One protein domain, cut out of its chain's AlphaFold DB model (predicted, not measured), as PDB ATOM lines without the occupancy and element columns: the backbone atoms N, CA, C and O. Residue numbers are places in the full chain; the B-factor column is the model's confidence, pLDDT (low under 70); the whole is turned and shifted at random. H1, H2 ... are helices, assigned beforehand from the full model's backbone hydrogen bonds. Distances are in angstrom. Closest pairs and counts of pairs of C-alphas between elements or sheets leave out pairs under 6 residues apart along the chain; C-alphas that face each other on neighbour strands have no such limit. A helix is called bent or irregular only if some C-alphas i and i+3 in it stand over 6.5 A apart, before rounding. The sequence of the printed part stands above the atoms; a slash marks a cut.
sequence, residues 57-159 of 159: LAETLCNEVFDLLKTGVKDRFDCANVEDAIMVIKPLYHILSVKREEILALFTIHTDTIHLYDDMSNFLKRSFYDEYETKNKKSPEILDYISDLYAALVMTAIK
ATOM      1  N   LEU A  57     369.730 382.509 467.030       98.44
ATOM      2  CA  LEU A  57     369.566 381.305 467.849       98.44
ATOM      3  C   LEU A  57     370.431 381.357 469.118       98.44
ATOM      4  O   LEU A  57     369.914 381.156 470.213       98.44
ATOM      5  N   ALA A  58     371.725 381.661 468.977       98.62
ATOM      6  CA  ALA A  58     372.639 381.781 470.112       98.62
ATOM      7  C   ALA A  58     372.198 382.875 471.098       98.62
ATOM      8  O   ALA A  58     372.134 382.627 472.295       98.62
ATOM      9  N   GLU A  59     371.840 384.057 470.594       98.44
ATOM     10  CA  GLU A  59     371.347 385.178 471.397       98.44
ATOM     11  C   GLU A  59     370.086 384.794 472.180       98.44
ATOM     12  O   GLU A  59     370.005 385.061 473.376       98.44
ATOM     13  N   THR A  60     369.114 384.138 471.535       98.25
ATOM     14  CA  THR A  60     367.897 383.668 472.209       98.25
ATOM     15  C   THR A  60     368.230 382.725 473.365       98.25
ATOM     16  O   THR A  60     367.760 382.960 474.474       98.25
ATOM     17  N   LEU A  61     369.077 381.719 473.138       98.38
ATOM     18  CA  LEU A  61     369.452 380.752 474.175       98.38
ATOM     19  C   LEU A  61     370.249 381.395 475.321       98.38
ATOM     20  O   LEU A  61     369.971 381.138 476.493       98.38
ATOM     21  N   CYS A  62     371.202 382.274 475.002       98.50
ATOM     22  CA  CYS A  62     371.955 383.023 476.007       98.50
ATOM     23  C   CYS A  62     371.034 383.905 476.861       98.50
ATOM     24  O   CYS A  62     371.153 383.905 478.086       98.50
ATOM     25  N   ASN A  63     370.088 384.615 476.241       98.38
ATOM     26  CA  ASN A  63     369.143 385.468 476.962       98.38
ATOM     27  C   ASN A  63     368.206 384.660 477.865       98.38
ATOM     28  O   ASN A  63     367.985 385.062 479.003       98.38
ATOM     29  N   GLU A  64     367.715 383.501 477.413       97.50
ATOM     30  CA  GLU A  64     366.877 382.614 478.235       97.50
ATOM     31  C   GLU A  64     367.603 382.183 479.528       97.50
ATOM     32  O   GLU A  64     367.032 382.256 480.620       97.50
ATOM     33  N   VAL A  65     368.880 381.791 479.433       97.75
ATOM     34  CA  VAL A  65     369.708 381.456 480.608       97.75
ATOM     35  C   VAL A  65     369.972 382.686 481.474       97.75
ATOM     36  O   VAL A  65     369.880 382.621 482.704       97.75
ATOM     37  N   PHE A  66     370.315 383.813 480.853       98.12
ATOM     38  CA  PHE A  66     370.670 385.016 481.589       98.12
ATOM     39  C   PHE A  66     369.477 385.573 482.371       98.12
ATOM     40  O   PHE A  66     369.623 385.948 483.533       98.12
ATOM     41  N   ASP A  67     368.284 385.582 481.783       98.00
ATOM     42  CA  ASP A  67     367.081 386.096 482.436       98.00
ATOM     43  C   ASP A  67     366.622 385.203 483.597       98.00
ATOM     44  O   ASP A  67     366.169 385.722 484.624       98.00
ATOM     45  N   LEU A  68     366.833 383.884 483.503       96.31
ATOM     46  CA  LEU A  68     366.658 382.969 484.636       96.31
ATOM     47  C   LEU A  68     367.570 383.363 485.809       96.31
ATOM     48  O   LEU A  68     367.098 383.482 486.942       96.31
ATOM     49  N   LEU A  69     368.861 383.600 485.541       96.62
ATOM     50  CA  LEU A  69     369.810 384.041 486.567       96.62
ATOM     51  C   LEU A  69     369.388 385.390 487.158       96.62
ATOM     52  O   LEU A  69     369.333 385.526 488.379       96.62
ATOM     53  N   LYS A  70     369.074 386.381 486.314       97.31
ATOM     54  CA  LYS A  70     368.677 387.723 486.767       97.31
ATOM     55  C   LYS A  70     367.487 387.672 487.705       97.31
ATOM     56  O   LYS A  70     367.512 388.340 488.734       97.31
ATOM     57  N   THR A  71     366.468 386.900 487.342       96.62
ATOM     58  CA  THR A  71     365.248 386.758 488.140       96.62
ATOM     59  C   THR A  71     365.588 386.168 489.503       96.62
ATOM     60  O   THR A  71     365.356 386.813 490.519       96.62
ATOM     61  N   GLY A  72     366.271 385.019 489.537       95.62
ATOM     62  CA  GLY A  72     366.608 384.370 490.804       95.62
ATOM     63  C   GLY A  72     367.555 385.182 491.698       95.62
ATOM     64  O   GLY A  72     367.447 385.123 492.920       95.62
ATOM     65  N   VAL A  73     368.467 385.969 491.119       95.62
ATOM     66  CA  VAL A  73     369.361 386.863 491.879       95.62
ATOM     67  C   VAL A  73     368.598 388.052 492.464       95.62
ATOM     68  O   VAL A  73     368.811 388.379 493.630       95.62
ATOM     69  N   LYS A  74     367.702 388.679 491.693       94.81
ATOM     70  CA  LYS A  74     366.860 389.781 492.186       94.81
ATOM     71  C   LYS A  74     365.938 389.313 493.305       94.81
ATOM     72  O   LYS A  74     366.001 389.863 494.399       94.81
ATOM     73  N   ASP A  75     365.207 388.225 493.070       95.62
ATOM     74  CA  ASP A  75     364.317 387.624 494.066       95.62
ATOM     75  C   ASP A  75     365.085 387.283 495.351       95.62
ATOM     76  O   ASP A  75     364.592 387.478 496.461       95.62
ATOM     77  N   ARG A  76     366.337 386.816 495.220       94.38
ATOM     78  CA  ARG A  76     367.199 386.553 496.372       94.38
ATOM     79  C   ARG A  76     367.538 387.830 497.142       94.38
ATOM     80  O   ARG A  76     367.536 387.781 498.374       94.38
ATOM     81  N   PHE A  77     367.883 388.929 496.479       93.00
ATOM     82  CA  PHE A  77     368.212 390.181 497.171       93.00
ATOM     83  C   PHE A  77     366.991 390.828 497.841       93.00
ATOM     84  O   PHE A  77     367.140 391.427 498.905       93.00
ATOM     85  N   ASP A  78     365.787 390.573 497.327       93.31
ATOM     86  CA  ASP A  78     364.529 391.023 497.936       93.31
ATOM     87  C   ASP A  78     364.111 390.205 499.181       93.31
ATOM     88  O   ASP A  78     363.206 390.599 499.921       93.31
ATOM     89  N   CYS A  79     364.770 389.076 499.464       94.62
ATOM     90  CA  CYS A  79     364.452 388.232 500.619       94.62
ATOM     91  C   CYS A  79     364.850 388.885 501.954       94.62
ATOM     92  O   CYS A  79     365.999 389.285 502.157       94.62
ATOM     93  N   ALA A  80     363.929 388.882 502.923       91.69
ATOM     94  CA  ALA A  80     364.139 389.488 504.239       91.69
ATOM     95  C   ALA A  80     364.998 388.634 505.193       91.69
ATOM     96  O   ALA A  80     365.641 389.168 506.098       91.69
ATOM     97  N   ASN A  81     364.995 387.312 505.019       93.56
ATOM     98  CA  ASN A  81     365.684 386.356 505.887       93.56
ATOM     99  C   ASN A  81     366.310 385.204 505.077       93.56
ATOM    100  O   ASN A  81     366.265 385.169 503.844       93.56
ATOM    101  N   VAL A  82     366.964 384.283 505.787       93.19
ATOM    102  CA  VAL A  82     367.700 383.168 505.183       93.19
ATOM    103  C   VAL A  82     366.753 382.074 504.685       93.19
ATOM    104  O   VAL A  82     367.043 381.428 503.681       93.19
ATOM    105  N   GLU A  83     365.617 381.866 505.340       96.12
ATOM    106  CA  GLU A  83     364.613 380.884 504.941       96.12
ATOM    107  C   GLU A  83     364.015 381.230 503.570       96.12
ATOM    108  O   GLU A  83     364.035 380.386 502.671       96.12
ATOM    109  N   ASP A  84     363.593 382.483 503.374       95.62
ATOM    110  CA  ASP A  84     363.075 383.003 502.100       95.62
ATOM    111  C   ASP A  84     364.142 382.903 501.003       95.62
ATOM    112  O   ASP A  84     363.900 382.397 499.903       95.62
ATOM    113  N   ALA A  85     365.376 383.279 501.343       94.88
ATOM    114  CA  ALA A  85     366.518 383.159 500.452       94.88
ATOM    115  C   ALA A  85     366.739 381.722 499.967       94.88
ATOM    116  O   ALA A  85     367.012 381.493 498.791       94.88
ATOM    117  N   ILE A  86     366.624 380.741 500.864       95.25
ATOM    118  CA  ILE A  86     366.767 379.323 500.527       95.25
ATOM    119  C   ILE A  86     365.626 378.864 499.610       95.25
ATOM    120  O   ILE A  86     365.874 378.042 498.722       95.25
ATOM    121  N   MET A  87     364.406 379.385 499.786       95.44
ATOM    122  CA  MET A  87     363.268 379.077 498.910       95.44
ATOM    123  C   MET A  87     363.461 379.590 497.479       95.44
ATOM    124  O   MET A  87     362.950 378.959 496.560       95.44
ATOM    125  N   VAL A  88     364.238 380.659 497.278       95.62
ATOM    126  CA  VAL A  88     364.615 381.164 495.944       95.62
ATOM    127  C   VAL A  88     365.843 380.436 495.387       95.62
ATOM    128  O   VAL A  88     365.849 379.980 494.240       95.62
ATOM    129  N   ILE A  89     366.890 380.276 496.204       94.06
ATOM    130  CA  ILE A  89     368.171 379.706 495.763       94.06
ATOM    131  C   ILE A  89     368.019 378.235 495.362       94.06
ATOM    132  O   ILE A  89     368.607 377.821 494.366       94.06
ATOM    133  N   LYS A  90     367.250 377.425 496.104       94.44
ATOM    134  CA  LYS A  90     367.124 375.984 495.819       94.44
ATOM    135  C   LYS A  90     366.522 375.699 494.434       94.44
ATOM    136  O   LYS A  90     367.147 374.941 493.690       94.44
ATOM    137  N   PRO A  91     365.363 376.271 494.049       95.00
ATOM    138  CA  PRO A  91     364.825 376.111 492.701       95.00
ATOM    139  C   PRO A  91     365.761 376.648 491.623       95.00
ATOM    140  O   PRO A  91     365.976 375.962 490.629       95.00
ATOM    141  N   LEU A  92     366.366 377.824 491.835       94.31
ATOM    142  CA  LEU A  92     367.319 378.393 490.881       94.31
ATOM    143  C   LEU A  92     368.495 377.439 490.639       94.31
ATOM    144  O   LEU A  92     368.790 377.098 489.495       94.31
ATOM    145  N   TYR A  93     369.125 376.957 491.713       93.25
ATOM    146  CA  TYR A  93     370.219 375.993 491.636       93.25
ATOM    147  C   TYR A  93     369.787 374.711 490.921       93.25
ATOM    148  O   TYR A  93     370.507 374.221 490.055       93.25
ATOM    149  N   HIS A  94     368.594 374.188 491.227       94.75
ATOM    150  CA  HIS A  94     368.069 373.008 490.547       94.75
ATOM    151  C   HIS A  94     367.940 373.236 489.033       94.75
ATOM    152  O   HIS A  94     368.456 372.431 488.258       94.75
ATOM    153  N   ILE A  95     367.337 374.346 488.600       94.56
ATOM    154  CA  ILE A  95     367.162 374.653 487.172       94.56
ATOM    155  C   ILE A  95     368.520 374.816 486.474       94.56
ATOM    156  O   ILE A  95     368.740 374.212 485.422       94.56
ATOM    157  N   LEU A  96     369.451 375.571 487.070       94.38
ATOM    158  CA  LEU A  96     370.797 375.763 486.519       94.38
ATOM    159  C   LEU A  96     371.572 374.440 486.445       94.38
ATOM    160  O   LEU A  96     372.244 374.182 485.451       94.38
ATOM    161  N   SER A  97     371.424 373.566 487.445       94.25
ATOM    162  CA  SER A  97     372.064 372.245 487.450       94.25
ATOM    163  C   SER A  97     371.540 371.332 486.338       94.25
ATOM    164  O   SER A  97     372.325 370.642 485.692       94.25
ATOM    165  N   VAL A  98     370.232 371.370 486.053       95.25
ATOM    166  CA  VAL A  98     369.616 370.599 484.962       95.25
ATOM    167  C   VAL A  98     370.059 371.124 483.595       95.25
ATOM    168  O   VAL A  98     370.278 370.337 482.678       95.25
ATOM    169  N   LYS A  99     370.240 372.442 483.459       95.25
ATOM    170  CA  LYS A  99     370.712 373.096 482.230       95.25
ATOM    171  C   LYS A  99     372.239 373.174 482.112       95.25
ATOM    172  O   LYS A  99     372.736 373.809 481.188       95.25
ATOM    173  N   ARG A 100     373.011 372.546 483.006       95.56
ATOM    174  CA  ARG A 100     374.466 372.766 483.097       95.56
ATOM    175  C   ARG A 100     375.209 372.530 481.780       95.56
ATOM    176  O   ARG A 100     376.042 373.346 481.410       95.56
ATOM    177  N   GLU A 101     374.908 371.451 481.056       95.75
ATOM    178  CA  GLU A 101     375.574 371.165 479.772       95.75
ATOM    179  C   GLU A 101     375.276 372.229 478.706       95.75
ATOM    180  O   GLU A 101     376.185 372.667 478.003       95.75
ATOM    181  N   GLU A 102     374.026 372.691 478.634       96.88
ATOM    182  CA  GLU A 102     373.598 373.788 477.760       96.88
ATOM    183  C   GLU A 102     374.342 375.082 478.112       96.88
ATOM    184  O   GLU A 102     374.938 375.707 477.239       96.88
ATOM    185  N   ILE A 103     374.387 375.441 479.398       98.06
ATOM    186  CA  ILE A 103     375.060 376.654 479.879       98.06
ATOM    187  C   ILE A 103     376.557 376.615 479.552       98.06
ATOM    188  O   ILE A 103     377.101 377.585 479.025       98.06
ATOM    189  N   LEU A 104     377.223 375.487 479.813       97.75
ATOM    190  CA  LEU A 104     378.644 375.321 479.516       97.75
ATOM    191  C   LEU A 104     378.935 375.399 478.016       97.75
ATOM    192  O   LEU A 104     379.933 376.002 477.627       97.75
ATOM    193  N   ALA A 105     378.068 374.836 477.172       98.12
ATOM    194  CA  ALA A 105     378.190 374.965 475.726       98.12
ATOM    195  C   ALA A 105     378.035 376.430 475.282       98.12
ATOM    196  O   ALA A 105     378.829 376.915 474.476       98.12
ATOM    197  N   LEU A 106     377.070 377.165 475.842       98.38
ATOM    198  CA  LEU A 106     376.859 378.583 475.538       98.38
ATOM    199  C   LEU A 106     378.013 379.471 476.029       98.38
ATOM    200  O   LEU A 106     378.365 380.427 475.345       98.38
ATOM    201  N   PHE A 107     378.669 379.126 477.142       97.88
ATOM    202  CA  PHE A 107     379.877 379.821 477.613       97.88
ATOM    203  C   PHE A 107     381.056 379.724 476.642       97.88
ATOM    204  O   PHE A 107     381.990 380.509 476.755       97.88
ATOM    205  N   THR A 108     381.045 378.793 475.685       97.25
ATOM    206  CA  THR A 108     382.097 378.730 474.656       97.25
ATOM    207  C   THR A 108     381.951 379.819 473.590       97.25
ATOM    208  O   THR A 108     382.900 380.087 472.847       97.25
ATOM    209  N   ILE A 109     380.784 380.467 473.505       98.00
ATOM    210  CA  ILE A 109     380.502 381.508 472.521       98.00
ATOM    211  C   ILE A 109     381.110 382.825 472.996       98.00
ATOM    212  O   ILE A 109     380.687 383.392 473.998       98.00
ATOM    213  N   HIS A 110     382.075 383.316 472.221       95.25
ATOM    214  CA  HIS A 110     382.701 384.617 472.417       95.25
ATOM    215  C   HIS A 110     382.646 385.368 471.090       95.25
ATOM    216  O   HIS A 110     383.400 385.059 470.163       95.25
ATOM    217  N   THR A 111     381.711 386.305 470.978       95.12
ATOM    218  CA  THR A 111     381.604 387.239 469.851       95.12
ATOM    219  C   THR A 111     381.546 388.671 470.370       95.12
ATOM    220  O   THR A 111     381.404 388.893 471.570       95.12
ATOM    221  N   ASP A 112     381.581 389.649 469.464       92.88
ATOM    222  CA  ASP A 112     381.439 391.069 469.817       92.88
ATOM    223  C   ASP A 112     380.105 391.400 470.515       92.88
ATOM    224  O   ASP A 112     379.981 392.454 471.132       92.88
ATOM    225  N   THR A 113     379.092 390.535 470.388       93.12
ATOM    226  CA  THR A 113     377.733 390.777 470.898       93.12
ATOM    227  C   THR A 113     377.174 389.654 471.769       93.12
ATOM    228  O   THR A 113     376.095 389.817 472.331       93.12
ATOM    229  N   ILE A 114     377.843 388.499 471.850       97.25
ATOM    230  CA  ILE A 114     377.375 387.321 472.587       97.25
ATOM    231  C   ILE A 114     378.535 386.790 473.427       97.25
ATOM    232  O   ILE A 114     379.475 386.193 472.897       97.25
ATOM    233  N   HIS A 115     378.440 386.999 474.738       96.75
ATOM    234  CA  HIS A 115     379.457 386.631 475.724       96.75
ATOM    235  C   HIS A 115     378.789 386.326 477.078       96.75
ATOM    236  O   HIS A 115     378.946 387.040 478.069       96.75
ATOM    237  N   LEU A 116     378.007 385.239 477.114       98.19
ATOM    238  CA  LEU A 116     377.118 384.903 478.236       98.19
ATOM    239  C   LEU A 116     377.846 384.793 479.586       98.19
ATOM    240  O   LEU A 116     377.316 385.227 480.608       98.19
ATOM    241  N   TYR A 117     379.053 384.217 479.600       97.69
ATOM    242  CA  TYR A 117     379.844 384.088 480.826       97.69
ATOM    243  C   TYR A 117     380.155 385.460 481.436       97.69
ATOM    244  O   TYR A 117     379.932 385.675 482.632       97.69
ATOM    245  N   ASP A 118     380.628 386.391 480.606       97.75
ATOM    246  CA  ASP A 118     380.988 387.739 481.034       97.75
ATOM    247  C   ASP A 118     379.746 388.528 481.452       97.75
ATOM    248  O   ASP A 118     379.767 389.204 482.480       97.75
ATOM    249  N   ASP A 119     378.637 388.390 480.721       98.19
ATOM    250  CA  ASP A 119     377.368 389.045 481.055       98.19
ATOM    251  C   ASP A 119     376.842 388.610 482.423       98.19
ATOM    252  O   ASP A 119     376.496 389.451 483.259       98.19
ATOM    253  N   MET A 120     376.826 387.299 482.685       98.12
ATOM    254  CA  MET A 120     376.397 386.744 483.968       98.12
ATOM    255  C   MET A 120     377.330 387.174 485.104       98.12
ATOM    256  O   MET A 120     376.854 387.643 486.140       98.12
ATOM    257  N   SER A 121     378.648 387.069 484.904       98.25
ATOM    258  CA  SER A 121     379.651 387.456 485.903       98.25
ATOM    259  C   SER A 121     379.545 388.942 486.265       98.25
ATOM    260  O   SER A 121     379.446 389.303 487.440       98.25
ATOM    261  N   ASN A 122     379.474 389.814 485.255       98.31
ATOM    262  CA  ASN A 122     379.343 391.257 485.447       98.31
ATOM    263  C   ASN A 122     378.019 391.632 486.112       98.31
ATOM    264  O   ASN A 122     377.986 392.515 486.970       98.31
ATOM    265  N   PHE A 123     376.924 390.966 485.743       98.44
ATOM    266  CA  PHE A 123     375.628 391.193 486.371       98.44
ATOM    267  C   PHE A 123     375.628 390.802 487.851       98.44
ATOM    268  O   PHE A 123     375.117 391.562 488.671       98.44
ATOM    269  N   LEU A 124     376.220 389.657 488.207       98.19
ATOM    270  CA  LEU A 124     376.341 389.207 489.598       98.19
ATOM    271  C   LEU A 124     377.166 390.186 490.434       98.19
ATOM    272  O   LEU A 124     376.730 390.564 491.521       98.19
ATOM    273  N   LYS A 125     378.314 390.632 489.901       98.12
ATOM    274  CA  LYS A 125     379.168 391.638 490.541       98.12
ATOM    275  C   LYS A 125     378.386 392.923 490.806       98.12
ATOM    276  O   LYS A 125     378.315 393.366 491.947       98.12
ATOM    277  N   ARG A 126     377.770 393.495 489.764       97.00
ATOM    278  CA  ARG A 126     377.010 394.753 489.863       97.00
ATOM    279  C   ARG A 126     375.833 394.635 490.820       97.00
ATOM    280  O   ARG A 126     375.689 395.470 491.696       97.00
ATOM    281  N   SER A 127     375.051 393.561 490.712       95.88
ATOM    282  CA  SER A 127     373.881 393.367 491.574       95.88
ATOM    283  C   SER A 127     374.272 393.277 493.049       95.88
ATOM    284  O   SER A 127     373.600 393.860 493.891       95.88
ATOM    285  N   PHE A 128     375.376 392.591 493.371       95.56
ATOM    286  CA  PHE A 128     375.887 392.559 494.742       95.56
ATOM    287  C   PHE A 128     376.404 393.933 495.183       95.56
ATOM    288  O   PHE A 128     376.083 394.384 496.280       95.56
ATOM    289  N   TYR A 129     377.201 394.595 494.343       95.06
ATOM    290  CA  TYR A 129     377.755 395.909 494.651       95.06
ATOM    291  C   TYR A 129     376.636 396.913 494.963       95.06
ATOM    292  O   TYR A 129     376.612 397.471 496.058       95.06
ATOM    293  N   ASP A 130     375.666 397.071 494.061       93.00
ATOM    294  CA  ASP A 130     374.569 398.043 494.176       93.00
ATOM    295  C   ASP A 130     373.711 397.790 495.432       93.00
ATOM    296  O   ASP A 130     373.369 398.711 496.183       93.00
ATOM    297  N   GLU A 131     373.414 396.519 495.710       91.25
ATOM    298  CA  GLU A 131     372.630 396.099 496.872       91.25
ATOM    299  C   GLU A 131     373.303 396.477 498.201       91.25
ATOM    300  O   GLU A 131     372.646 396.880 499.165       91.25
ATOM    301  N   TYR A 132     374.630 396.360 498.271       90.12
ATOM    302  CA  TYR A 132     375.373 396.575 499.509       90.12
ATOM    303  C   TYR A 132     376.011 397.955 499.630       90.12
ATOM    304  O   TYR A 132     376.277 398.364 500.759       90.12
ATOM    305  N   GLU A 133     376.186 398.704 498.541       90.44
ATOM    306  CA  GLU A 133     376.574 400.118 498.592       90.44
ATOM    307  C   GLU A 133     375.509 400.942 499.328       90.44
ATOM    308  O   GLU A 133     375.822 401.769 500.185       90.44
ATOM    309  N   THR A 134     374.233 400.655 499.061       80.44
ATOM    310  CA  THR A 134     373.105 401.354 499.693       80.44
ATOM    311  C   THR A 134     372.922 400.984 501.169       80.44
ATOM    312  O   THR A 134     372.508 401.823 501.972       80.44
ATOM    313  N   LYS A 135     373.247 399.739 501.550       80.00
ATOM    314  CA  LYS A 135     372.987 399.189 502.893       80.00
ATOM    315  C   LYS A 135     374.174 399.280 503.849       80.00
ATOM    316  O   LYS A 135     373.988 399.475 505.050       80.00
ATOM    317  N   ASN A 136     375.395 399.115 503.351       68.94
ATOM    318  CA  ASN A 136     376.595 398.945 504.159       68.94
ATOM    319  C   ASN A 136     377.632 399.991 503.751       68.94
ATOM    320  O   ASN A 136     378.227 399.890 502.687       68.94
ATOM    321  N   LYS A 137     377.910 400.952 504.643       69.31
ATOM    322  CA  LYS A 137     378.935 402.011 504.501       69.31
ATOM    323  C   LYS A 137     380.386 401.471 504.478       69.31
ATOM    324  O   LYS A 137     381.259 402.000 505.164       69.31
ATOM    325  N   LYS A 138     380.641 400.362 503.780       76.69
ATOM    326  CA  LYS A 138     381.978 399.814 503.530       76.69
ATOM    327  C   LYS A 138     382.726 400.733 502.565       76.69
ATOM    328  O   LYS A 138     382.108 401.491 501.821       76.69
ATOM    329  N   SER A 139     384.057 400.673 502.581       87.94
ATOM    330  CA  SER A 139     384.842 401.368 501.560       87.94
ATOM    331  C   SER A 139     384.586 400.741 500.178       87.94
ATOM    332  O   SER A 139     384.387 399.522 500.105       87.94
ATOM    333  N   PRO A 140     384.637 401.533 499.090       89.94
ATOM    334  CA  PRO A 140     384.451 401.026 497.728       89.94
ATOM    335  C   PRO A 140     385.387 399.863 497.375       89.94
ATOM    336  O   PRO A 140     384.962 398.903 496.750       89.94
ATOM    337  N   GLU A 141     386.634 399.898 497.852       92.12
ATOM    338  CA  GLU A 141     387.626 398.838 497.625       92.12
ATOM    339  C   GLU A 141     387.204 397.488 498.226       92.12
ATOM    340  O   GLU A 141     387.291 396.451 497.570       92.12
ATOM    341  N   ILE A 142     386.695 397.488 499.465       92.31
ATOM    342  CA  ILE A 142     386.212 396.255 500.099       92.31
ATOM    343  C   ILE A 142     384.988 395.734 499.351       92.31
ATOM    344  O   ILE A 142     384.855 394.523 499.181       92.31
ATOM    345  N   LEU A 143     384.089 396.634 498.944       93.38
ATOM    346  CA  LEU A 143     382.862 396.268 498.251       93.38
ATOM    347  C   LEU A 143     383.145 395.687 496.858       93.38
ATOM    348  O   LEU A 143     382.538 394.682 496.496       93.38
ATOM    349  N   ASP A 144     384.106 396.247 496.124       94.81
ATOM    350  CA  ASP A 144     384.556 395.725 494.831       94.81
ATOM    351  C   ASP A 144     385.104 394.296 494.971       94.81
ATOM    352  O   ASP A 144     384.598 393.371 494.332       94.81
ATOM    353  N   TYR A 145     386.022 394.078 495.924       95.62
ATOM    354  CA  TYR A 145     386.613 392.761 496.178       95.62
ATOM    355  C   TYR A 145     385.571 391.687 496.536       95.62
ATOM    356  O   TYR A 145     385.602 390.576 496.003       95.62
ATOM    357  N   ILE A 146     384.628 391.987 497.438       95.31
ATOM    358  CA  ILE A 146     383.604 390.999 497.824       95.31
ATOM    359  C   ILE A 146     382.576 390.759 496.714       95.31
ATOM    360  O   ILE A 146     382.041 389.654 496.632       95.31
ATOM    361  N   SER A 147     382.323 391.750 495.855       96.75
ATOM    362  CA  SER A 147     381.438 391.604 494.693       96.75
ATOM    363  C   SER A 147     382.065 390.690 493.641       96.75
ATOM    364  O   SER A 147     381.384 389.816 493.101       96.75
ATOM    365  N   ASP A 148     383.374 390.828 493.409       97.38
ATOM    366  CA  ASP A 148     384.146 389.913 492.562       97.38
ATOM    367  C   ASP A 148     384.140 388.490 493.120       97.38
ATOM    368  O   ASP A 148     383.869 387.531 492.394       97.38
ATOM    369  N   LEU A 149     384.373 388.340 494.428       97.69
ATOM    370  CA  LEU A 149     384.334 387.037 495.087       97.69
ATOM    371  C   LEU A 149     382.946 386.390 494.988       97.69
ATOM    372  O   LEU A 149     382.844 385.195 494.708       97.69
ATOM    373  N   TYR A 150     381.876 387.163 495.184       96.69
ATOM    374  CA  TYR A 150     380.502 386.687 495.038       96.69
ATOM    375  C   TYR A 150     380.230 386.172 493.620       96.69
ATOM    376  O   TYR A 150     379.787 385.031 493.461       96.69
ATOM    377  N   ALA A 151     380.546 386.972 492.597       97.94
ATOM    378  CA  ALA A 151     380.370 386.573 491.205       97.94
ATOM    379  C   ALA A 151     381.170 385.302 490.886       97.94
ATOM    380  O   ALA A 151     380.620 384.350 490.334       97.94
ATOM    381  N   ALA A 152     382.434 385.233 491.313       97.62
ATOM    382  CA  ALA A 152     383.286 384.068 491.096       97.62
ATOM    383  C   ALA A 152     382.725 382.793 491.747       97.62
ATOM    384  O   ALA A 152     382.725 381.735 491.116       97.62
ATOM    385  N   LEU A 153     382.215 382.877 492.981       96.38
ATOM    386  CA  LEU A 153     381.625 381.734 493.685       96.38
ATOM    387  C   LEU A 153     380.358 381.229 492.989       96.38
ATOM    388  O   LEU A 153     380.219 380.024 492.778       96.38
ATOM    389  N   VAL A 154     379.461 382.135 492.590       95.44
ATOM    390  CA  VAL A 154     378.229 381.764 491.878       95.44
ATOM    391  C   VAL A 154     378.557 381.158 490.513       95.44
ATOM    392  O   VAL A 154     378.058 380.083 490.188       95.44
ATOM    393  N   MET A 155     379.450 381.781 489.739       96.56
ATOM    394  CA  MET A 155     379.866 381.252 488.435       96.56
ATOM    395  C   MET A 155     380.582 379.901 488.560       96.56
ATOM    396  O   MET A 155     380.412 379.038 487.701       96.56
ATOM    397  N   THR A 156     381.342 379.681 489.637       94.75
ATOM    398  CA  THR A 156     381.979 378.384 489.925       94.75
ATOM    399  C   THR A 156     380.951 377.309 490.264       94.75
ATOM    400  O   THR A 156     381.112 376.174 489.837       94.75
ATOM    401  N   ALA A 157     379.878 377.651 490.981       90.94
ATOM    402  CA  ALA A 157     378.805 376.707 491.297       90.94
ATOM    403  C   ALA A 157     377.987 376.276 490.065       90.94
ATOM    404  O   ALA A 157     377.366 375.216 490.085       90.94
ATOM    405  N   ILE A 158     377.972 377.099 489.010       89.62
ATOM    406  CA  ILE A 158     377.332 376.787 487.721       89.62
ATOM    407  C   ILE A 158     378.256 375.943 486.827       89.62
ATOM    408  O   ILE A 158     377.770 375.158 486.010       89.62
ATOM    409  N   LYS A 159     379.575 376.131 486.962       81.44
ATOM    410  CA  LYS A 159     380.604 375.486 486.140       81.44
ATOM    411  C   LYS A 159     380.759 373.993 486.379       81.44
ATOM    412  O   LYS A 159     381.419 373.381 485.520       81.44
TER     413      LYS A 159
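What this domain is: This is residues 57 to 159 of the 159 residues of a protein of Clostridium beijerinckii (UniProt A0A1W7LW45). Two helical hairpins, H1 with H2 and H4 with H5, are joined side by side through H1 and H4, which run the same way, while H2 and H5 fold back. The short H3 sits near the end where H2 finishes, and H5 slants across H4 until its last residues come close to the ends of H2 and H3; the turn at residues 134 to 139 sticks out at the opposite end. The printed part has 103 residues with five named helices in the order H1, H2, H3, H4, H5 and no named strand, and its class is all helix. It is compact, with a radius of gyration of the C-alphas of 14.2 A, and its C-alphas span 42 by 31 by 19 A along the three main axes.

How they stand to each other: The longest helix by residues is H1, residues 57 to 77, and it is the hub, touching three other helices. H1 touches H4, residues 116 to 135, at a shallow tilt of 21 degrees, and the two run the same way; their closest C-alphas, those of Cys 62 and Leu 116, are 5.9 A apart. H1 also touches H2, residues 82 to 98, with residues 68 to 77 alone. H1 and H2 form a helical hairpin, running opposite ways at a shallow tilt of 17 degrees, and the C-alphas of Arg 76 and Ala 85 are their closest at 5.4 A. With residues 58 to 65 alone, H1 touches H3, residues 100 to 106, at a steep tilt of 53 degrees; their closest C-alphas, those of Cys 62 and Leu 106, are 6.6 A apart. H4 touches H5, residues 140 to 158, in a second helical hairpin, with 21 pairs of C-alphas within 8 A. H4 and H5 run opposite ways at a steep tilt of 43 degrees, and their closest C-alphas, those of Lys 125 and Ser 147, are 4.7 A apart. H2 and H5 are close but not clearly touching, with the C-alphas of Leu 96 and Ile 158 closest at 6.7 A. H3 and H5 are also close but not clearly touching, with the C-alphas of Arg 100 and Ile 158 closest at 6.8 A. H1 and H5 are apart, and so are H2 and H4. The helix packing is part aligned, part crossed: of four touching pairs, two are at a shallow tilt. Every O i to N i+4 pair is within hydrogen-bond range in H1, H3 and H5, against 12 of 13 in H2 and 14 of 16 in H4.

Where its parts are: H1 begins at C-alpha 57, at (369.566, 381.305, 467.849), and is 30.7 A long from first to last C-alpha. H2 is 23.9 A long; it is neither bent nor irregular, but only just: C-alphas 88 and 91 are 6.0 A apart. H3, seven residues, ends at C-alpha 106, at (376.859, 378.583, 475.538), and is 9.8 A long. H4 is 28.8 A long. H5 is 27.2 A long and ends at C-alpha 158, at (377.332, 376.787, 487.721).

The domain as a whole: The two C-alphas farthest apart, those of Leu 57 and Lys 137, are 43.1 A apart. The printed part has no cut and ends at residue 159, the chain's last residue. The links H1 to H2, H2 to H3 and H4 to H5 are tight, and the link H3 to H4, nine residues, is short. Residues 134 to 139, of which 134 and 135 belong to H4, stand free. The mean pLDDT of the printed part is 94.5, and the model's confidence is low at residues 136 to 137, which are under 70.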